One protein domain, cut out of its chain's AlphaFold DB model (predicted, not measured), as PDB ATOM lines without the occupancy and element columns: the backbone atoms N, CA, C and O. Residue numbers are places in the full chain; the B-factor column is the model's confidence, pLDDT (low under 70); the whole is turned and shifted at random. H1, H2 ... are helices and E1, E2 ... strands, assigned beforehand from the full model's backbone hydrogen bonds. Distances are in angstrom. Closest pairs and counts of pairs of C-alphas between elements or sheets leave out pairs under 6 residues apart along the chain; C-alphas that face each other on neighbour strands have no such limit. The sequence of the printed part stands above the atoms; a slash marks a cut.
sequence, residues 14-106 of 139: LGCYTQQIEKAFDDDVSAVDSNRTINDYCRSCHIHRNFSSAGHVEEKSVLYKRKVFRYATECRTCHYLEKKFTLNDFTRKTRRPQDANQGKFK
ATOM      1  N   LEU A  14     154.801 191.104 150.089       52.91
ATOM      2  CA  LEU A  14     155.541 190.257 151.036       52.91
ATOM      3  C   LEU A  14     156.927 190.827 151.391       52.91
ATOM      4  O   LEU A  14     157.359 190.704 152.536       52.91
ATOM      5  N   GLY A  15     157.594 191.507 150.452       54.66
ATOM      6  CA  GLY A  15     158.938 192.066 150.666       54.66
ATOM      7  C   GLY A  15     158.972 193.317 151.554       54.66
ATOM      8  O   GLY A  15     159.950 193.560 152.258       54.66
ATOM      9  N   CYS A  16     157.899 194.113 151.575       60.47
ATOM     10  CA  CYS A  16     157.828 195.301 152.433       60.47
ATOM     11  C   CYS A  16     157.659 194.944 153.913       60.47
ATOM     12  O   CYS A  16     158.114 195.684 154.786       60.47
ATOM     13  N   TYR A  17     156.989 193.831 154.207       68.38
ATOM     14  CA  TYR A  17     156.725 193.410 155.578       68.38
ATOM     15  C   TYR A  17     157.954 192.771 156.237       68.38
ATOM     16  O   TYR A  17     158.245 193.049 157.401       68.38
ATOM     17  N   THR A  18     158.738 191.991 155.483       75.12
ATOM     18  CA  THR A  18     159.996 191.407 155.974       75.12
ATOM     19  C   THR A  18     161.016 192.486 156.333       75.12
ATOM     20  O   THR A  18     161.581 192.450 157.423       75.12
ATOM     21  N   GLN A  19     161.177 193.512 155.491       80.12
ATOM     22  CA  GLN A  19     162.100 194.616 155.770       80.12
ATOM     23  C   GLN A  19     161.707 195.426 157.020       80.12
ATOM     24  O   GLN A  19     162.577 195.846 157.783       80.12
ATOM     25  N   GLN A  20     160.408 195.646 157.248       86.25
ATOM     26  CA  GLN A  20     159.922 196.329 158.453       86.25
ATOM     27  C   GLN A  20     160.223 195.527 159.721       86.25
ATOM     28  O   GLN A  20     160.638 196.104 160.726       86.25
ATOM     29  N   ILE A  21     160.073 194.201 159.666       88.12
ATOM     30  CA  ILE A  21     160.419 193.330 160.789       88.12
ATOM     31  C   ILE A  21     161.911 193.282 161.061       88.12
ATOM     32  O   ILE A  21     162.295 193.375 162.225       88.12
ATOM     33  N   GLU A  22     162.752 193.207 160.036       88.94
ATOM     34  CA  GLU A  22     164.200 193.279 160.239       88.94
ATOM     35  C   GLU A  22     164.600 194.564 160.963       88.94
ATOM     36  O   GLU A  22     165.200 194.498 162.035       88.94
ATOM     37  N   LYS A  23     164.140 195.717 160.462       89.31
ATOM     38  CA  LYS A  23     164.409 197.018 161.087       89.31
ATOM     39  C   LYS A  23     163.904 197.105 162.525       89.31
ATOM     40  O   LYS A  23     164.555 197.715 163.363       89.31
ATOM     41  N   ALA A  24     162.756 196.501 162.829       91.19
ATOM     42  CA  ALA A  24     162.225 196.493 164.187       91.19
ATOM     43  C   ALA A  24     163.075 195.647 165.149       91.19
ATOM     44  O   ALA A  24     163.131 195.955 166.338       91.19
ATOM     45  N   PHE A  25     163.731 194.590 164.667       90.44
ATOM     46  CA  PHE A  25     164.671 193.805 165.472       90.44
ATOM     47  C   PHE A  25     166.068 194.430 165.561       90.44
ATOM     48  O   PHE A  25     166.792 194.115 166.510       90.44
ATOM     49  N   ASP A  26     166.414 195.324 164.638       83.06
ATOM     50  CA  ASP A  26     167.629 196.134 164.686       83.06
ATOM     51  C   ASP A  26     167.490 197.306 165.678       83.06
ATOM     52  O   ASP A  26     166.389 197.730 166.032       83.06
ATOM     53  N   ASP A  27     168.618 197.827 166.174       72.38
ATOM     54  CA  ASP A  27     168.670 198.905 167.182       72.38
ATOM     55  C   ASP A  27     168.303 200.302 166.604       72.38
ATOM     56  O   ASP A  27     168.316 201.291 167.337       72.38
ATOM     57  N   ASP A  28     167.938 200.383 165.318       74.69
ATOM     58  CA  ASP A  28     167.723 201.631 164.559       74.69
ATOM     59  C   ASP A  28     166.320 202.241 164.731       74.69
ATOM     60  O   ASP A  28     166.062 203.368 164.306       74.69
ATOM     61  N   VAL A  29     165.397 201.505 165.355       82.38
ATOM     62  CA  VAL A  29     164.006 201.924 165.581       82.38
ATOM     63  C   VAL A  29     163.742 202.118 167.077       82.38
ATOM     64  O   VAL A  29     164.300 201.411 167.928       82.38
ATOM     65  N   SER A  30     162.867 203.080 167.404       88.25
ATOM     66  CA  SER A  30     162.436 203.347 168.779       88.25
ATOM     67  C   SER A  30     161.894 202.074 169.444       88.25
ATOM     68  O   SER A  30     161.305 201.212 168.789       88.25
ATOM     69  N   ALA A  31     162.077 201.938 170.760       87.50
ATOM     70  CA  ALA A  31     161.611 200.759 171.496       87.50
ATOM     71  C   ALA A  31     160.090 200.546 171.367       87.50
ATOM     72  O   ALA A  31     159.623 199.411 171.282       87.50
ATOM     73  N   VAL A  32     159.322 201.639 171.321       90.31
ATOM     74  CA  VAL A  32     157.860 201.612 171.186       90.31
ATOM     75  C   VAL A  32     157.456 201.088 169.810       90.31
ATOM     76  O   VAL A  32     156.677 200.138 169.721       90.31
ATOM     77  N   ASP A  33     158.026 201.654 168.745       90.88
ATOM     78  CA  ASP A  33     157.696 201.264 167.371       90.88
ATOM     79  C   ASP A  33     158.186 199.850 167.057       90.88
ATOM     80  O   ASP A  33     157.471 199.069 166.424       90.88
ATOM     81  N   SER A  34     159.371 199.493 167.562       91.81
ATOM     82  CA  SER A  34     159.919 198.139 167.493       91.81
ATOM     83  C   SER A  34     158.957 197.136 168.130       91.81
ATOM     84  O   SER A  34     158.517 196.192 167.472       91.81
ATOM     85  N   ASN A  35     158.540 197.367 169.379       92.62
ATOM     86  CA  ASN A  35     157.621 196.471 170.077       92.62
ATOM     87  C   ASN A  35     156.265 196.351 169.392       92.62
ATOM     88  O   ASN A  35     155.739 195.242 169.302       92.62
ATOM     89  N   ARG A  36     155.703 197.461 168.902       91.94
ATOM     90  CA  ARG A  36     154.445 197.444 168.149       91.94
ATOM     91  C   ARG A  36     154.576 196.569 166.906       91.94
ATOM     92  O   ARG A  36     153.803 195.632 166.727       91.94
ATOM     93  N   THR A  37     155.600 196.833 166.104       92.06
ATOM     94  CA  THR A  37     155.859 196.138 164.840       92.06
ATOM     95  C   THR A  37     156.096 194.640 165.067       92.06
ATOM     96  O   THR A  37     155.487 193.802 164.401       92.06
ATOM     97  N   ILE A  38     156.896 194.274 166.075       91.81
ATOM     98  CA  ILE A  38     157.146 192.870 166.434       91.81
ATOM     99  C   ILE A  38     155.882 192.197 166.985       91.81
ATOM    100  O   ILE A  38     155.621 191.039 166.659       91.81
ATOM    101  N   ASN A  39     155.083 192.890 167.799       91.31
ATOM    102  CA  ASN A  39     153.827 192.355 168.321       91.31
ATOM    103  C   ASN A  39     152.829 192.050 167.197       91.31
ATOM    104  O   ASN A  39     152.241 190.969 167.181       91.31
ATOM    105  N   ASP A  40     152.683 192.959 166.234       89.81
ATOM    106  CA  ASP A  40     151.811 192.763 165.074       89.81
ATOM    107  C   ASP A  40     152.288 191.578 164.221       89.81
ATOM    108  O   ASP A  40     151.477 190.777 163.753       89.81
ATOM    109  N   TYR A  41     153.606 191.382 164.106       87.81
ATOM    110  CA  TYR A  41     154.184 190.184 163.492       87.81
ATOM    111  C   TYR A  41     153.963 188.897 164.260       87.81
ATOM    112  O   TYR A  41     153.655 187.871 163.659       87.81
ATOM    113  N   CYS A  42     154.044 188.924 165.583       86.19
ATOM    114  CA  CYS A  42     153.656 187.764 166.368       86.19
ATOM    115  C   CYS A  42     152.182 187.422 166.117       86.19
ATOM    116  O   CYS A  42     151.884 186.261 165.857       86.19
ATOM    117  N   ARG A  43     151.284 188.415 166.101       88.00
ATOM    118  CA  ARG A  43     149.835 188.226 165.907       88.00
ATOM    119  C   ARG A  43     149.424 187.826 164.491       88.00
ATOM    120  O   ARG A  43     148.359 187.233 164.332       88.00
ATOM    121  N   SER A  44     150.234 188.129 163.475       84.06
ATOM    122  CA  SER A  44     149.947 187.736 162.087       84.06
ATOM    123  C   SER A  44     150.047 186.222 161.874       84.06
ATOM    124  O   SER A  44     149.424 185.672 160.965       84.06
ATOM    125  N   CYS A  45     150.767 185.515 162.748       77.94
ATOM    126  CA  CYS A  45     150.811 184.061 162.746       77.94
ATOM    127  C   CYS A  45     149.515 183.475 163.331       77.94
ATOM    128  O   CYS A  45     149.107 183.837 164.435       77.94
ATOM    129  N   HIS A  46     148.887 182.520 162.632       70.44
ATOM    130  CA  HIS A  46     147.582 181.964 163.027       70.44
ATOM    131  C   HIS A  46     147.550 181.417 164.468       70.44
ATOM    132  O   HIS A  46     146.562 181.610 165.171       70.44
ATOM    133  N   ILE A  47     148.649 180.814 164.939       80.19
ATOM    134  CA  ILE A  47     148.781 180.267 166.303       80.19
ATOM    135  C   ILE A  47     148.828 181.345 167.402       80.19
ATOM    136  O   ILE A  47     148.724 181.031 168.581       80.19
ATOM    137  N   HIS A  48     148.992 182.616 167.032       80.69
ATOM    138  CA  HIS A  48     149.190 183.744 167.943       80.69
ATOM    139  C   HIS A  48     148.151 184.856 167.727       80.69
ATOM    140  O   HIS A  48     148.343 185.976 168.192       80.69
ATOM    141  N   ARG A  49     147.023 184.594 167.055       81.94
ATOM    142  CA  ARG A  49     146.014 185.634 166.764       81.94
ATOM    143  C   ARG A  49     145.506 186.366 168.020       81.94
ATOM    144  O   ARG A  49     145.271 187.576 167.979       81.94
ATOM    145  N   ASN A  50     145.413 185.642 169.137       85.81
ATOM    146  CA  ASN A  50     145.001 186.148 170.454       85.81
ATOM    147  C   ASN A  50     146.194 186.465 171.380       85.81
ATOM    148  O   ASN A  50     146.045 186.516 172.596       85.81
ATOM    149  N   PHE A  51     147.394 186.630 170.821       88.50
ATOM    150  CA  PHE A  51     148.604 186.922 171.583       88.50
ATOM    151  C   PHE A  51     148.540 188.302 172.255       88.50
ATOM    152  O   PHE A  51     148.199 189.299 171.618       88.50
ATOM    153  N   SER A  52     148.941 188.343 173.530       89.81
ATOM    154  CA  SER A  52     149.211 189.558 174.302       89.81
ATOM    155  C   SER A  52     150.693 189.591 174.662       89.81
ATOM    156  O   SER A  52     151.175 188.708 175.374       89.81
ATOM    157  N   SER A  53     151.420 190.604 174.187       89.19
ATOM    158  CA  SER A  53     152.842 190.779 174.509       89.19
ATOM    159  C   SER A  53     153.072 190.986 176.004       89.19
ATOM    160  O   SER A  53     153.997 190.395 176.554       89.19
ATOM    161  N   ALA A  54     152.209 191.754 176.673       89.88
ATOM    162  CA  ALA A  54     152.306 192.005 178.110       89.88
ATOM    163  C   ALA A  54     152.165 190.705 178.918       89.88
ATOM    164  O   ALA A  54     153.064 190.362 179.683       89.88
ATOM    165  N   GLY A  55     151.099 189.935 178.668       92.12
ATOM    166  CA  GLY A  55     150.884 188.653 179.349       92.12
ATOM    167  C   GLY A  55     151.976 187.631 179.022       92.12
ATOM    168  O   GLY A  55     152.426 186.892 179.892       92.12
ATOM    169  N   HIS A  56     152.475 187.628 177.782       93.00
ATOM    170  CA  HIS A  56     153.594 186.773 177.394       93.00
ATOM    171  C   HIS A  56     154.881 187.100 178.161       93.00
ATOM    172  O   HIS A  56     155.576 186.194 178.620       93.00
ATOM    173  N   VAL A  57     155.220 188.384 178.301       92.56
ATOM    174  CA  VAL A  57     156.405 188.812 179.055       92.56
ATOM    175  C   VAL A  57     156.248 188.469 180.533       92.56
ATOM    176  O   VAL A  57     157.179 187.919 181.117       92.56
ATOM    177  N   GLU A  58     155.080 188.715 181.124       92.31
ATOM    178  CA  GLU A  58     154.788 188.351 182.514       92.31
ATOM    179  C   GLU A  58     154.988 186.845 182.758       92.31
ATOM    180  O   GLU A  58     155.732 186.449 183.653       92.31
ATOM    181  N   GLU A  59     154.437 186.000 181.884       94.56
ATOM    182  CA  GLU A  59     154.521 184.543 182.006       94.56
ATOM    183  C   GLU A  59     155.940 183.999 181.765       94.56
ATOM    184  O   GLU A  59     156.386 183.064 182.434       94.56
ATOM    185  N   LYS A  60     156.674 184.530 180.778       95.31
ATOM    186  CA  LYS A  60     157.972 183.955 180.376       95.31
ATOM    187  C   LYS A  60     159.154 184.539 181.132       95.31
ATOM    188  O   LYS A  60     160.153 183.839 181.307       95.31
ATOM    189  N   SER A  61     159.075 185.788 181.579       94.62
ATOM    190  CA  SER A  61     160.204 186.475 182.215       94.62
ATOM    191  C   SER A  61     160.632 185.824 183.536       94.62
ATOM    192  O   SER A  61     161.830 185.754 183.827       94.62
ATOM    193  N   VAL A  62     159.690 185.241 184.287       96.44
ATOM    194  CA  VAL A  62     159.958 184.548 185.563       96.44
ATOM    195  C   VAL A  62     160.871 183.327 185.409       96.44
ATOM    196  O   VAL A  62     161.592 182.968 186.341       96.44
ATOM    197  N   LEU A  63     160.916 182.721 184.217       97.88
ATOM    198  CA  LEU A  63     161.777 181.572 183.916       97.88
ATOM    199  C   LEU A  63     163.260 181.964 183.795       97.88
ATOM    200  O   LEU A  63     164.156 181.115 183.887       97.88
ATOM    201  N   TYR A  64     163.543 183.249 183.587       98.00
ATOM    202  CA  TYR A  64     164.902 183.760 183.476       98.00
ATOM    203  C   TYR A  64     165.468 184.114 184.848       98.00
ATOM    204  O   TYR A  64     164.856 184.830 185.636       98.00
ATOM    205  N   LYS A  65     166.695 183.661 185.117       97.50
ATOM    206  CA  LYS A  65     167.524 184.037 186.274       97.50
ATOM    207  C   LYS A  65     168.295 185.337 186.039       97.50
ATOM    208  O   LYS A  65     168.646 186.026 186.993       97.50
ATOM    209  N   ARG A  66     168.573 185.677 184.777       96.38
ATOM    210  CA  ARG A  66     169.339 186.872 184.396       96.38
ATOM    211  C   ARG A  66     168.420 188.096 184.344       96.38
ATOM    212  O   ARG A  66     167.398 188.071 183.663       96.38
ATOM    213  N   LYS A  67     168.815 189.184 185.018       95.31
ATOM    214  CA  LYS A  67     168.008 190.414 185.145       95.31
ATOM    215  C   LYS A  67     167.630 191.037 183.798       95.31
ATOM    216  O   LYS A  67     166.499 191.471 183.649       95.31
ATOM    217  N   VAL A  68     168.548 191.024 182.825       95.81
ATOM    218  CA  VAL A  68     168.329 191.591 181.482       95.81
ATOM    219  C   VAL A  68     167.100 190.985 180.797       95.81
ATOM    220  O   VAL A  68     166.320 191.714 180.200       95.81
ATOM    221  N   PHE A  69     166.897 189.670 180.915       96.81
ATOM    222  CA  PHE A  69     165.735 188.996 180.326       96.81
ATOM    223  C   PHE A  69     164.511 189.024 181.246       96.81
ATOM    224  O   PHE A  69     163.387 189.129 180.769       96.81
ATOM    225  N   ARG A  70     164.718 188.957 182.569       96.25
ATOM    226  CA  ARG A  70     163.628 188.997 183.556       96.25
ATOM    227  C   ARG A  70     162.873 190.327 183.553       96.25
ATOM    228  O   ARG A  70     161.675 190.344 183.777       96.25
ATOM    229  N   TYR A  71     163.573 191.427 183.315       94.56
ATOM    230  CA  TYR A  71     162.982 192.766 183.269       94.56
ATOM    231  C   TYR A  71     162.944 193.315 181.842       94.56
ATOM    232  O   TYR A  71     163.010 194.523 181.631       94.56
ATOM    233  N   ALA A  72     162.898 192.423 180.851       93.19
ATOM    234  CA  ALA A  72     162.813 192.814 179.459       93.19
ATOM    235  C   ALA A  72     161.495 193.552 179.196       93.19
ATOM    236  O   ALA A  72     160.414 193.010 179.411       93.19
ATOM    237  N   THR A  73     161.598 194.769 178.673       91.12
ATOM    238  CA  THR A  73     160.456 195.553 178.186       91.12
ATOM    239  C   THR A  73     160.317 195.476 176.670       91.12
ATOM    240  O   THR A  73     159.341 195.975 176.117       91.12
ATOM    241  N   GLU A  74     161.288 194.874 175.979       92.19
ATOM    242  CA  GLU A  74     161.332 194.803 174.523       92.19
ATOM    243  C   GLU A  74     161.361 193.357 174.018       92.19
ATOM    244  O   GLU A  74     162.110 192.512 174.515       92.19
ATOM    245  N   CYS A  75     160.588 193.073 172.966       93.62
ATOM    246  CA  CYS A  75     160.514 191.732 172.375       93.62
ATOM    247  C   CYS A  75     161.891 191.264 171.877       93.62
ATOM    248  O   CYS A  75     162.262 190.098 172.050       93.62
ATOM    249  N   ARG A  76     162.681 192.189 171.309       93.69
ATOM    250  CA  ARG A  76     164.037 191.932 170.796       93.69
ATOM    251  C   ARG A  76     165.075 191.631 171.885       93.69
ATOM    252  O   ARG A  76     166.164 191.144 171.575       93.69
ATOM    253  N   THR A  77     164.748 191.849 173.164       94.75
ATOM    254  CA  THR A  77     165.607 191.425 174.279       94.75
ATOM    255  C   THR A  77     165.705 189.903 174.343       94.75
ATOM    256  O   THR A  77     166.794 189.337 174.444       94.75
ATOM    257  N   CYS A  78     164.574 189.212 174.200       95.75
ATOM    258  CA  CYS A  78     164.513 187.750 174.247       95.75
ATOM    259  C   CYS A  78     164.554 187.118 172.851       95.75
ATOM    260  O   CYS A  78     165.086 186.020 172.692       95.75
ATOM    261  N   HIS A  79     164.033 187.800 171.834       94.81
ATOM    262  CA  HIS A  79     163.964 187.299 170.465       94.81
ATOM    263  C   HIS A  79     164.973 187.987 169.548       94.81
ATOM    264  O   HIS A  79     165.364 189.125 169.773       94.81
ATOM    265  N   TYR A  80     165.399 187.297 168.499       93.50
ATOM    266  CA  TYR A  80     166.253 187.869 167.459       93.50
ATOM    267  C   TYR A  80     165.983 187.190 166.127       93.50
ATOM    268  O   TYR A  80     165.408 186.100 166.092       93.50
ATOM    269  N   LEU A  81     166.388 187.830 165.037       91.62
ATOM    270  CA  LEU A  81     166.286 187.258 163.704       91.62
ATOM    271  C   LEU A  81     167.621 186.640 163.300       91.62
ATOM    272  O   LEU A  81     168.681 187.230 163.486       91.62
ATOM    273  N   GLU A  82     167.559 185.442 162.741       89.62
ATOM    274  CA  GLU A  82     168.666 184.785 162.059       89.62
ATOM    275  C   GLU A  82     168.352 184.784 160.563       89.62
ATOM    276  O   GLU A  82     167.407 184.119 160.126       89.62
ATOM    277  N   LYS A  83     169.113 185.566 159.790       84.38
ATOM    278  CA  LYS A  83     168.951 185.678 158.336       84.38
ATOM    279  C   LYS A  83     169.385 184.383 157.653       84.38
ATOM    280  O   LYS A  83     170.462 183.858 157.927       84.38
ATOM    281  N   LYS A  84     168.564 183.885 156.730       81.75
ATOM    282  CA  LYS A  84     168.942 182.822 155.799       81.75
ATOM    283  C   LYS A  84     169.612 183.461 154.588       81.75
ATOM    284  O   LYS A  84     169.015 184.297 153.918       81.75
ATOM    285  N   PHE A  85     170.821 183.014 154.269       70.56
ATOM    286  CA  PHE A  85     171.609 183.554 153.156       70.56
ATOM    287  C   PHE A  85     170.942 183.425 151.776       70.56
ATOM    288  O   PHE A  85     171.286 184.167 150.866       70.56
ATOM    289  N   THR A  86     170.005 182.493 151.598       66.44
ATOM    290  CA  THR A  86     169.532 182.079 150.269       66.44
ATOM    291  C   THR A  86     168.269 182.779 149.768       66.44
ATOM    292  O   THR A  86     167.999 182.698 148.575       66.44
ATOM    293  N   LEU A  87     167.472 183.430 150.629       62.88
ATOM    294  CA  LEU A  87     166.101 183.840 150.264       62.88
ATOM    295  C   LEU A  87     165.659 185.226 150.768       62.88
ATOM    296  O   LEU A  87     164.471 185.525 150.683       62.88
ATOM    297  N   ASN A  88     166.557 186.072 151.299       66.19
ATOM    298  CA  ASN A  88     166.157 187.297 152.026       66.19
ATOM    299  C   ASN A  88     165.041 187.011 153.053       66.19
ATOM    300  O   ASN A  88     164.091 187.773 153.222       66.19
ATOM    301  N   ASP A  89     165.153 185.851 153.692       78.38
ATOM    302  CA  ASP A  89     164.213 185.340 154.675       78.38
ATOM    303  C   ASP A  89     164.928 185.267 156.022       78.38
ATOM    304  O   ASP A  89     166.157 185.153 156.096       78.38
ATOM    305  N   PHE A  90     164.170 185.298 157.106       85.69
ATOM    306  CA  PHE A  90     164.712 185.207 158.450       85.69
ATOM    307  C   PHE A  90     163.959 184.177 159.273       85.69
ATOM    308  O   PHE A  90     162.775 183.907 159.094       85.69
ATOM    309  N   THR A  91     164.651 183.618 160.256       87.00
ATOM    310  CA  THR A  91     164.009 182.836 161.307       87.00
ATOM    311  C   THR A  91     164.077 183.596 162.612       87.00
ATOM    312  O   THR A  91     165.135 184.048 163.041       87.00
ATOM    313  N   ARG A  92     162.932 183.727 163.279       89.62
ATOM    314  CA  ARG A  92     162.900 184.268 164.633       89.62
ATOM    315  C   ARG A  92     163.417 183.210 165.604       89.62
ATOM    316  O   ARG A  92     162.780 182.175 165.812       89.62
ATOM    317  N   LYS A  93     164.534 183.499 166.251       93.06
ATOM    318  CA  LYS A  93     165.104 182.724 167.350       93.06
ATOM    319  C   LYS A  93     164.758 183.346 168.696       93.06
ATOM    320  O   LYS A  93     164.222 184.449 168.797       93.06
ATOM    321  N   THR A  94     165.037 182.590 169.750       95.44
ATOM    322  CA  THR A  94     164.808 183.002 171.136       95.44
ATOM    323  C   THR A  94     166.047 182.674 171.943       95.44
ATOM    324  O   THR A  94     166.537 181.547 171.883       95.44
ATOM    325  N   ARG A  95     166.520 183.633 172.730       96.94
ATOM    326  CA  ARG A  95     167.527 183.438 173.772       96.94
ATOM    327  C   ARG A  95     166.867 182.699 174.930       96.94
ATOM    328  O   ARG A  95     166.473 183.325 175.899       96.94
ATOM    329  N   ARG A  96     166.638 181.392 174.776       97.06
ATOM    330  CA  ARG A  96     165.768 180.602 175.664       97.06
ATOM    331  C   ARG A  96     166.224 180.661 177.130       97.06
ATOM    332  O   ARG A  96     167.429 180.762 177.373       97.06
ATOM    333  N   PRO A  97     165.309 180.508 178.111       97.88
ATOM    334  CA  PRO A  97     165.665 180.540 179.529       97.88
ATOM    335  C   PRO A  97     166.779 179.561 179.900       97.88
ATOM    336  O   PRO A  97     167.675 179.919 180.654       97.88
ATOM    337  N   GLN A  98     166.762 178.344 179.348       97.81
ATOM    338  CA  GLN A  98     167.768 177.315 179.621       97.81
ATOM    339  C   GLN A  98     169.178 177.801 179.251       97.81
ATOM    340  O   GLN A  98     170.096 177.730 180.065       97.81
ATOM    341  N   ASP A  99     169.322 178.372 178.057       98.00
ATOM    342  CA  ASP A  99     170.588 178.873 177.522       98.00
ATOM    343  C   ASP A  99     171.036 180.169 178.211       98.00
ATOM    344  O   ASP A  99     172.200 180.330 178.591       98.00
ATOM    345  N   ALA A 100     170.099 181.092 178.428       97.62
ATOM    346  CA  ALA A 100     170.351 182.350 179.117       97.62
ATOM    347  C   ALA A 100     170.781 182.132 180.570       97.62
ATOM    348  O   ALA A 100     171.722 182.767 181.046       97.62
ATOM    349  N   ASN A 101     170.152 181.190 181.273       97.75
ATOM    350  CA  ASN A 101     170.484 180.874 182.661       97.75
ATOM    351  C   ASN A 101     171.848 180.186 182.798       97.75
ATOM    352  O   ASN A 101     172.483 180.324 183.841       97.75
ATOM    353  N   GLN A 102     172.316 179.512 181.746       97.62
ATOM    354  CA  GLN A 102     173.685 178.996 181.638       97.62
ATOM    355  C   GLN A 102     174.708 180.083 181.259       97.62
ATOM    356  O   GLN A 102     175.909 179.831 181.245       97.62
ATOM    357  N   GLY A 103     174.259 181.309 180.968       96.25
ATOM    358  CA  GLY A 103     175.132 182.426 180.620       96.25
ATOM    359  C   GLY A 103     175.646 182.393 179.181       96.25
ATOM    360  O   GLY A 103     176.653 183.037 178.897       96.25
ATOM    361  N   LYS A 104     174.963 181.698 178.260       97.94
ATOM    362  CA  LYS A 104     175.358 181.651 176.838       97.94
ATOM    363  C   LYS A 104     175.270 183.006 176.123       97.94
ATOM    364  O   LYS A 104     175.825 183.161 175.045       97.94
ATOM    365  N   PHE A 105     174.610 184.000 176.725       97.12
ATOM    366  CA  PHE A 105     174.397 185.329 176.139       97.12
ATOM    367  C   PHE A 105     175.081 186.463 176.922       97.12
ATOM    368  O   PHE A 105     174.632 187.606 176.862       97.12
ATOM    369  N   LYS A 106     176.175 186.185 177.650       96.12
ATOM    370  CA  LYS A 106     176.881 187.190 178.475       96.12
ATOM    371  C   LYS A 106     177.280 188.452 177.705       96.12
ATOM    372  O   LYS A 106     177.084 189.551 178.212       96.12
TER     373      LYS A 106
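Overview. This is residues 14 to 106 of the 139 residues of an uncharacterized protein of Nitrospina sp (UniProt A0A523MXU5). The short helix H5 sits in the middle, with a helical hairpin, H1 and H2, and a strand hairpin, E1 and E2, toward one end of the long axis; H1 runs next to both H2 and the two strands. Toward the other end H3, H4 and H6 form a loose triangle of helices. The printed part has 93 residues with six named helices and two named strands, in the order H1 H2 H3 H4 H5 E1 E2 H6; the sheet has the order E1 - E2, antiparallel, and the class is mostly helix. The whole is compact, with a radius of gyration of the C-alphas of 13.5 A and spans of 37 by 30 by 26 A.

Arrangement. H1, residues 14 to 25, and H2, residues 31 to 44, form a helical hairpin. They touch through residues 20 to 25 of H1, at a steep tilt of 44 degrees, opposite ways; their closest C-alphas, of Ala 24 and Ser 34, are 4.4 A apart. H3, residues 53 to 61, is close to H2 but not clearly touching, about perpendicular at 86 degrees, with the closest C-alphas, of Asn 39 and Ser 53, 6.5 A apart. H4, residues 67 to 70, and H5, residues 75 to 78, touch only at the corner, and only just, with 3 pairs of C-alphas within 8 A, the closest being Phe 69 and Cys 78 at 6.3 A. H5 touches residues 35 to 39 of H2, where the closest C-alphas, of Asn 35 and Cys 75, are 6.0 A apart. E1, residues 79 to 84, and E2, residues 89 to 94, form an antiparallel hairpin, with N 82 and O 91 at 2.8 A and N 93 and O 80 at 2.7 A, within hydrogen-bond range. The closest C-alphas of H1 and E1, of Phe 25 and Tyr 80, are 6.5 A apart. H6, residues 97 to 101, and H4 are near each other, with 5 pairs of C-alphas within 10 A; H6 and H5 are apart. Every O i to N i+4 pair is within hydrogen-bond range in H1, H2, H3 and H6; H4 and H5 are too short for such a pair.

Along the chain. H1 begins at C-alpha 14 (155.541, 190.257, 151.036) and is 17.4 A long; H2 is 19.9 A and H3 11.5 A. H4 and H5 have four residues each. E1 is 16.1 A long and begins at C-alpha 79 (163.964, 187.299, 170.465); E2 is 16.6 A. H6, five residues, ends at C-alpha 101 (170.484, 180.874, 182.661).

Size, cuts and confidence. The two C-alphas farthest apart, of Leu 14 and Lys 65, are 37.7 A apart. The printed part has no cut. The link H2 to H3 is short and the others are tight. The mean pLDDT of the printed part is 88.1, and residues 14 to 17 and 86 to 88 are under 70.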